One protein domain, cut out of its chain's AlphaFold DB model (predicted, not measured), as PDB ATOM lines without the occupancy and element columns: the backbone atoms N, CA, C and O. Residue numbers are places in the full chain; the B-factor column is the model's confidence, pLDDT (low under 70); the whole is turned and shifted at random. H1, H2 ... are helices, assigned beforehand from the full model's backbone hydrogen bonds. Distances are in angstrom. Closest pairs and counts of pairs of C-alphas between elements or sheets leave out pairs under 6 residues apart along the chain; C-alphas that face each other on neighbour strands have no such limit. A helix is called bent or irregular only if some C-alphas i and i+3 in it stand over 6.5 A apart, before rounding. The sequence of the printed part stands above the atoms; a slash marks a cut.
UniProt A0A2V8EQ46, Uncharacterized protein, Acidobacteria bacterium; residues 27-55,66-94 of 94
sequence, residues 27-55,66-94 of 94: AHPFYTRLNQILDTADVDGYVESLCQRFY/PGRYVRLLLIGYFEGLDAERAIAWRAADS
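Overview. This is residues 27 to 55 and 66 to 94 of the 94 residues of an uncharacterized protein of Acidobacteria bacterium (UniProt A0A2V8EQ46). H1 and H3 run back past each other as two arms of a loose U, H2 standing across one end and H4 packing crosswise on H3 toward the other. The 58 printed residues hold four named helices, H1 to H4 in order, and no named strand: all helix. The whole is only just compact, close to loose, radius of gyration of the C-alphas 12.2 A, spanning 30 by 25 by 16 A.

Along the chain. H1, residues 28 to 40, begins at C-alpha 28 (287.716, 245.210, 166.604) and measures 18.4 A. H2, residues 43 to 54, measures 17.5 A and is irregular: C-alphas 50 and 53 are 7.4 A apart. H3, residues 66 to 79, measures 20.2 A. H4, residues 84 to 92, measures 12.1 A, ending at C-alpha 92 (298.117, 234.311, 167.438).

Arrangement. H1 and H2 are close but not clearly touching, closest C-alphas Leu 38 and Asp 44, 7.7 A. H3 touches H2 with residues 66 to 68 alone, closest C-alphas Asp 44 and Gly 67, 4.0 A, at a steep tilt of 61 degrees, opposite ways. H3 touches H4 with residues 72 to 76 alone, closest C-alphas Gly 76 and Ile 87, 5.6 A, about perpendicular at 85 degrees. H1 and H3 are near each other, with 7 pairs of C-alphas within 10 A. Every O i to N i+4 pair is within hydrogen-bond range in H1, H3 and H4; in H2, 6 of 8.

Size, cuts and confidence. The C-alphas farthest apart, Pro 29 and Arg 53, are 34.8 A apart. Residues 56 to 65 are not printed; C-alphas 55 and 66 are 8.7 A apart across the cut. Residues 27, 93 and 94 have pLDDT under 70.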
ATOM      1  N   ALA A  27     287.805 245.004 162.363       62.84
ATOM      2  CA  ALA A  27     287.081 243.918 163.007       62.84
ATOM      3  C   ALA A  27     286.954 244.098 164.537       62.84
ATOM      4  O   ALA A  27     286.136 243.432 165.169       62.84
ATOM      5  N   HIS A  28     287.713 245.018 165.150       73.38
ATOM      6  CA  HIS A  28     287.716 245.210 166.604       73.38
ATOM      7  C   HIS A  28     286.332 245.567 167.199       73.38
ATOM      8  O   HIS A  28     285.940 244.931 168.180       73.38
ATOM      9  N   PRO A  29     285.535 246.514 166.653       87.88
ATOM     10  CA  PRO A  29     284.195 246.797 167.176       87.88
ATOM     11  C   PRO A  29     283.216 245.630 166.996       87.88
ATOM     12  O   PRO A  29     282.401 245.381 167.885       87.88
ATOM     13  N   PHE A  30     283.324 244.889 165.886       89.19
ATOM     14  CA  PHE A  30     282.508 243.699 165.634       89.19
ATOM     15  C   PHE A  30     282.755 242.633 166.705       89.19
ATOM     16  O   PHE A  30     281.819 242.238 167.397       89.19
ATOM     17  N   TYR A  31     284.015 242.241 166.918       88.38
ATOM     18  CA  TYR A  31     284.358 241.232 167.922       88.38
ATOM     19  C   TYR A  31     284.102 241.700 169.354       88.38
ATOM     20  O   TYR A  31     283.704 240.896 170.193       88.38
ATOM     21  N   THR A  32     284.241 243.001 169.632       90.50
ATOM     22  CA  THR A  32     283.856 243.570 170.934       90.50
ATOM     23  C   THR A  32     282.372 243.340 171.202       90.50
ATOM     24  O   THR A  32     282.001 242.845 172.267       90.50
ATOM     25  N   ARG A  33     281.508 243.666 170.232       93.75
ATOM     26  CA  ARG A  33     280.065 243.491 170.395       93.75
ATOM     27  C   ARG A  33     279.662 242.018 170.406       93.75
ATOM     28  O   ARG A  33     278.799 241.645 171.194       93.75
ATOM     29  N   LEU A  34     280.289 241.196 169.568       92.56
ATOM     30  CA  LEU A  34     280.060 239.755 169.545       92.56
ATOM     31  C   LEU A  34     280.379 239.130 170.904       92.56
ATOM     32  O   LEU A  34     279.531 238.434 171.450       92.56
ATOM     33  N   ASN A  35     281.546 239.434 171.482       91.81
ATOM     34  CA  ASN A  35     281.922 238.915 172.795       91.81
ATOM     35  C   ASN A  35     280.896 239.301 173.864       91.81
ATOM     36  O   ASN A  35     280.420 238.422 174.565       91.81
ATOM     37  N   GLN A  36     280.442 240.559 173.904       95.31
ATOM     38  CA  GLN A  36     279.388 240.977 174.841       95.31
ATOM     39  C   GLN A  36     278.099 240.154 174.707       95.31
ATOM     40  O   GLN A  36     277.475 239.825 175.714       95.31
ATOM     41  N   ILE A  37     277.675 239.846 173.478       96.75
ATOM     42  CA  ILE A  37     276.467 239.047 173.230       96.75
ATOM     43  C   ILE A  37     276.671 237.607 173.713       96.75
ATOM     44  O   ILE A  37     275.804 237.081 174.406       96.75
ATOM     45  N   LEU A  38     277.809 236.994 173.375       95.56
ATOM     46  CA  LEU A  38     278.132 235.623 173.783       95.56
ATOM     47  C   LEU A  38     278.261 235.497 175.307       95.56
ATOM     48  O   LEU A  38     277.758 234.534 175.880       95.56
ATOM     49  N   ASP A  39     278.867 236.492 175.955       95.50
ATOM     50  CA  ASP A  39     279.040 236.533 177.409       95.50
ATOM     51  C   ASP A  39     277.691 236.721 178.117       95.50
ATOM     52  O   ASP A  39     277.397 236.041 179.094       95.50
ATOM     53  N   THR A  40     276.826 237.600 177.593       97.94
ATOM     54  CA  THR A  40     275.475 237.820 178.150       97.94
ATOM     55  C   THR A  40     274.619 236.553 178.085       97.94
ATOM     56  O   THR A  40     273.765 236.342 178.941       97.94
ATOM     57  N   ALA A  41     274.829 235.719 177.065       97.25
ATOM     58  CA  ALA A  41     274.098 234.474 176.865       97.25
ATOM     59  C   ALA A  41     274.756 233.248 177.531       97.25
ATOM     60  O   ALA A  41     274.238 232.147 177.362       97.25
ATOM     61  N   ASP A  42     275.873 233.424 178.249       97.12
ATOM     62  CA  ASP A  42     276.675 232.344 178.849       97.12
ATOM     63  C   ASP A  42     276.957 231.181 177.879       97.12
ATOM     64  O   ASP A  42     276.785 229.995 178.177       97.12
ATOM     65  N   VAL A  43     277.373 231.528 176.658       96.31
ATOM     66  CA  VAL A  43     277.639 230.521 175.621       96.31
ATOM     67  C   VAL A  43     278.779 229.593 176.034       96.31
ATOM     68  O   VAL A  43     278.716 228.398 175.748       96.31
ATOM     69  N   ASP A  44     279.796 230.113 176.720       95.44
ATOM     70  CA  ASP A  44     280.927 229.300 177.165       95.44
ATOM     71  C   ASP A  44     280.474 228.248 178.186       95.44
ATOM     72  O   ASP A  44     280.741 227.066 177.969       95.44
ATOM     73  N   GLY A  45     279.706 228.632 179.216       96.38
ATOM     74  CA  GLY A  45     279.163 227.691 180.200       96.38
ATOM     75  C   GLY A  45     278.234 226.650 179.572       96.38
ATOM     76  O   GLY A  45     278.335 225.453 179.861       96.38
ATOM     77  N   TYR A  46     277.381 227.072 178.635       97.25
ATOM     78  CA  TYR A  46     276.519 226.159 177.885       97.25
ATOM     79  C   TYR A  46     277.327 225.116 177.099       97.25
ATOM     80  O   TYR A  46     277.086 223.914 177.234       97.25
ATOM     81  N   VAL A  47     278.314 225.551 176.311       96.19
ATOM     82  CA  VAL A  47     279.150 224.652 175.501       96.19
ATOM     83  C   VAL A  47     279.992 223.737 176.391       96.19
ATOM     84  O   VAL A  47     280.086 222.540 176.119       96.19
ATOM     85  N   GLU A  48     280.571 224.258 177.473       94.81
ATOM     86  CA  GLU A  48     281.351 223.464 178.425       94.81
ATOM     87  C   GLU A  48     280.509 222.359 179.069       94.81
ATOM     88  O   GLU A  48     280.953 221.210 179.105       94.81
ATOM     89  N   SER A  49     279.264 222.655 179.461       95.50
ATOM     90  CA  SER A  49     278.344 221.649 180.015       95.50
ATOM     91  C   SER A  49     278.028 220.518 179.027       95.50
ATOM     92  O   SER A  49     277.962 219.347 179.409       95.50
ATOM     93  N   LEU A  50     277.887 220.839 177.736       95.56
ATOM     94  CA  LEU A  50     277.640 219.848 176.687       95.56
ATOM     95  C   LEU A  50     278.880 218.995 176.411       95.56
ATOM     96  O   LEU A  50     278.777 217.786 176.177       95.56
ATOM     97  N   CYS A  51     280.054 219.624 176.425       92.88
ATOM     98  CA  CYS A  51     281.310 218.982 176.066       92.88
ATOM     99  C   CYS A  51     281.964 218.219 177.219       92.88
ATOM    100  O   CYS A  51     282.820 217.381 176.942       92.88
ATOM    101  N   GLN A  52     281.559 218.452 178.473       89.81
ATOM    102  CA  GLN A  52     282.216 217.916 179.671       89.81
ATOM    103  C   GLN A  52     282.534 216.416 179.577       89.81
ATOM    104  O   GLN A  52     283.651 216.001 179.853       89.81
ATOM    105  N   ARG A  53     281.593 215.593 179.098       91.31
ATOM    106  CA  ARG A  53     281.778 214.131 178.973       91.31
ATOM    107  C   ARG A  53     282.882 213.690 178.001       91.31
ATOM    108  O   ARG A  53     283.244 212.518 177.996       91.31
ATOM    109  N   PHE A  54     283.334 214.584 177.127       89.00
ATOM    110  CA  PHE A  54     284.342 214.316 176.102       89.00
ATOM    111  C   PHE A  54     285.720 214.882 176.469       89.00
ATOM    112  O   PHE A  54     286.681 214.639 175.743       89.00
ATOM    113  N   TYR A  55     285.818 215.635 177.568       86.19
ATOM    114  CA  TYR A  55     287.057 216.244 178.040       86.19
ATOM    115  C   TYR A  55     287.596 215.470 179.245       86.19
ATOM    116  O   TYR A  55     286.837 214.993 180.081       86.19
ATOM    117  N   PRO A  66     286.215 224.195 175.750       93.50
ATOM    118  CA  PRO A  66     285.194 224.050 174.715       93.50
ATOM    119  C   PRO A  66     284.611 225.379 174.215       93.50
ATOM    120  O   PRO A  66     284.562 225.608 173.005       93.50
ATOM    121  N   GLY A  67     284.239 226.290 175.124       94.25
ATOM    122  CA  GLY A  67     283.705 227.609 174.757       94.25
ATOM    123  C   GLY A  67     284.699 228.428 173.929       94.25
ATOM    124  O   GLY A  67     284.374 228.953 172.860       94.25
ATOM    125  N   ARG A  68     285.976 228.423 174.333       92.69
ATOM    126  CA  ARG A  68     287.049 229.092 173.585       92.69
ATOM    127  C   ARG A  68     287.258 228.474 172.202       92.69
ATOM    128  O   ARG A  68     287.474 229.217 171.247       92.69
ATOM    129  N   TYR A  69     287.189 227.150 172.078       93.31
ATOM    130  CA  TYR A  69     287.289 226.484 170.778       93.31
ATOM    131  C   TYR A  69     286.155 226.908 169.838       93.31
ATOM    132  O   TYR A  69     286.419 227.297 168.703       93.31
ATOM    133  N   VAL A  70     284.910 226.955 170.325       94.44
ATOM    134  CA  VAL A  70     283.764 227.441 169.536       94.44
ATOM    135  C   VAL A  70     283.959 228.892 169.089       94.44
ATOM    136  O   VAL A  70     283.707 229.214 167.928       94.44
ATOM    137  N   ARG A  71     284.479 229.771 169.954       93.88
ATOM    138  CA  ARG A  71     284.791 231.159 169.566       93.88
ATOM    139  C   ARG A  71     285.845 231.244 168.460       93.88
ATOM    140  O   ARG A  71     285.716 232.080 167.569       93.88
ATOM    141  N   LEU A  72     286.853 230.370 168.469       93.75
ATOM    142  CA  LEU A  72     287.822 230.281 167.372       93.75
ATOM    143  C   LEU A  72     287.158 229.832 166.061       93.75
ATOM    144  O   LEU A  72     287.452 230.398 165.008       93.75
ATOM    145  N   LEU A  73     286.224 228.878 166.112       94.56
ATOM    146  CA  LEU A  73     285.451 228.477 164.931       94.56
ATOM    147  C   LEU A  73     284.600 229.632 164.383       94.56
ATOM    148  O   LEU A  73     284.509 229.791 163.168       94.56
ATOM    149  N   LEU A  74     284.031 230.476 165.252       94.00
ATOM    150  CA  LEU A  74     283.311 231.681 164.829       94.00
ATOM    151  C   LEU A  74     284.223 232.676 164.104       94.00
ATOM    152  O   LEU A  74     283.806 233.239 163.097       94.00
ATOM    153  N   ILE A  75     285.466 232.867 164.561       91.75
ATOM    154  CA  ILE A  75     286.457 233.681 163.831       91.75
ATOM    155  C   ILE A  75     286.679 233.101 162.435       91.75
ATOM    156  O   ILE A  75     286.630 233.836 161.452       91.75
ATOM    157  N   GLY A  76     286.866 231.781 162.333       93.12
ATOM    158  CA  GLY A  76     287.017 231.126 161.037       93.12
ATOM    159  C   GLY A  76     285.806 231.313 160.130       93.12
ATOM    160  O   GLY A  76     285.962 231.649 158.961       93.12
ATOM    161  N   TYR A  77     284.602 231.199 160.682       94.44
ATOM    162  CA  TYR A  77     283.362 231.426 159.948       94.44
ATOM    163  C   TYR A  77     283.218 232.876 159.458       94.44
ATOM    164  O   TYR A  77     282.917 233.102 158.288       94.44
ATOM    165  N   PHE A  78     283.446 233.866 160.326       92.06
ATOM    166  CA  PHE A  78     283.265 235.280 159.980       92.06
ATOM    167  C   PHE A  78     284.360 235.828 159.062       92.06
ATOM    168  O   PHE A  78     284.093 236.748 158.288       92.06
ATOM    169  N   GLU A  79     285.574 235.281 159.129       90.75
ATOM    170  CA  GLU A  79     286.711 235.726 158.313       90.75
ATOM    171  C   GLU A  79     286.984 234.829 157.098       90.75
ATOM    172  O   GLU A  79     287.905 235.112 156.333       90.75
ATOM    173  N   GLY A  80     286.192 233.770 156.893       93.75
ATOM    174  CA  GLY A  80     286.367 232.838 155.774       93.75
ATOM    175  C   GLY A  80     287.668 232.035 155.858       93.75
ATOM    176  O   GLY A  80     288.339 231.830 154.849       93.75
ATOM    177  N   LEU A  81     288.068 231.627 157.067       93.62
ATOM    178  CA  LEU A  81     289.246 230.788 157.290       93.62
ATOM    179  C   LEU A  81     288.832 229.314 157.291       93.62
ATOM    180  O   LEU A  81     288.324 228.796 158.285       93.62
ATOM    181  N   ASP A  82     289.129 228.626 156.194       92.56
ATOM    182  CA  ASP A  82     288.683 227.245 155.958       92.56
ATOM    183  C   ASP A  82     289.503 226.172 156.701       92.56
ATOM    184  O   ASP A  82     289.251 224.975 156.560       92.56
ATOM    185  N   ALA A  83     290.515 226.568 157.479       94.62
ATOM    186  CA  ALA A  83     291.390 225.638 158.183       94.62
ATOM    187  C   ALA A  83     291.685 226.091 159.612       94.62
ATOM    188  O   ALA A  83     292.038 227.247 159.849       94.62
ATOM    189  N   GLU A  84     291.697 225.140 160.549       94.12
ATOM    190  CA  GLU A  84     292.090 225.391 161.944       94.12
ATOM    191  C   GLU A  84     293.477 226.025 162.055       94.12
ATOM    192  O   GLU A  84     293.712 226.878 162.905       94.12
ATOM    193  N   ARG A  85     294.398 225.663 161.155       94.69
ATOM    194  CA  ARG A  85     295.718 226.294 161.093       94.69
ATOM    195  C   ARG A  85     295.620 227.782 160.755       94.69
ATOM    196  O   ARG A  85     296.336 228.570 161.358       94.69
ATOM    197  N   ALA A  86     294.758 228.171 159.819       92.06
ATOM    198  CA  ALA A  86     294.560 229.576 159.474       92.06
ATOM    199  C   ALA A  86     293.929 230.345 160.647       92.06
ATOM    200  O   ALA A  86     294.397 231.429 160.987       92.06
ATOM    201  N   ILE A  87     292.955 229.736 161.332       92.94
ATOM    202  CA  ILE A  87     292.346 230.282 162.555       92.94
ATOM    203  C   ILE A  87     293.398 230.468 163.657       92.94
ATOM    204  O   ILE A  87     293.478 231.532 164.264       92.94
ATOM    205  N   ALA A  88     294.249 229.466 163.890       91.62
ATOM    206  CA  ALA A  88     295.304 229.529 164.897       91.62
ATOM    207  C   ALA A  88     296.329 230.632 164.593       91.62
ATOM    208  O   ALA A  88     296.737 231.354 165.499       91.62
ATOM    209  N   TRP A  89     296.712 230.797 163.323       89.25
ATOM    210  CA  TRP A  89     297.581 231.896 162.891       89.25
ATOM    211  C   TRP A  89     296.923 233.260 163.111       89.25
ATOM    212  O   TRP A  89     297.551 234.159 163.660       89.25
ATOM    213  N   ARG A  90     295.644 233.398 162.750       86.81
ATOM    214  CA  ARG A  90     294.880 234.633 162.940       86.81
ATOM    215  C   ARG A  90     294.710 235.013 164.415       86.81
ATOM    216  O   ARG A  90     294.777 236.195 164.754       86.81
ATOM    217  N   ALA A  91     294.485 234.026 165.280       84.50
ATOM    218  CA  ALA A  91     294.330 234.226 166.718       84.50
ATOM    219  C   ALA A  91     295.663 234.531 167.419       84.50
ATOM    220  O   ALA A  91     295.668 235.264 168.401       84.50
ATOM    221  N   ALA A  92     296.783 234.003 166.918       82.94
ATOM    222  CA  ALA A  92     298.117 234.311 167.438       82.94
ATOM    223  C   ALA A  92     298.572 235.753 167.137       82.94
ATOM    224  O   ALA A  92     299.456 236.259 167.821       82.94
ATOM    225  N   ASP A  93     297.980 236.388 166.122       63.66
ATOM    226  CA  ASP A  93     298.248 237.775 165.715       63.66
ATOM    227  C   ASP A  93     297.323 238.804 166.406       63.66
ATOM    228  O   ASP A  93     297.400 239.997 166.121       63.66
ATOM    229  N   SER A  94     296.407 238.350 167.279       57.19
ATOM    230  CA  SER A  94     295.429 239.202 167.990       57.19
ATOM    231  C   SER A  94     295.904 239.677 169.359       57.19
ATOM    232  O   SER A  94     296.625 238.916 170.041       57.19
TER     233      SER A  94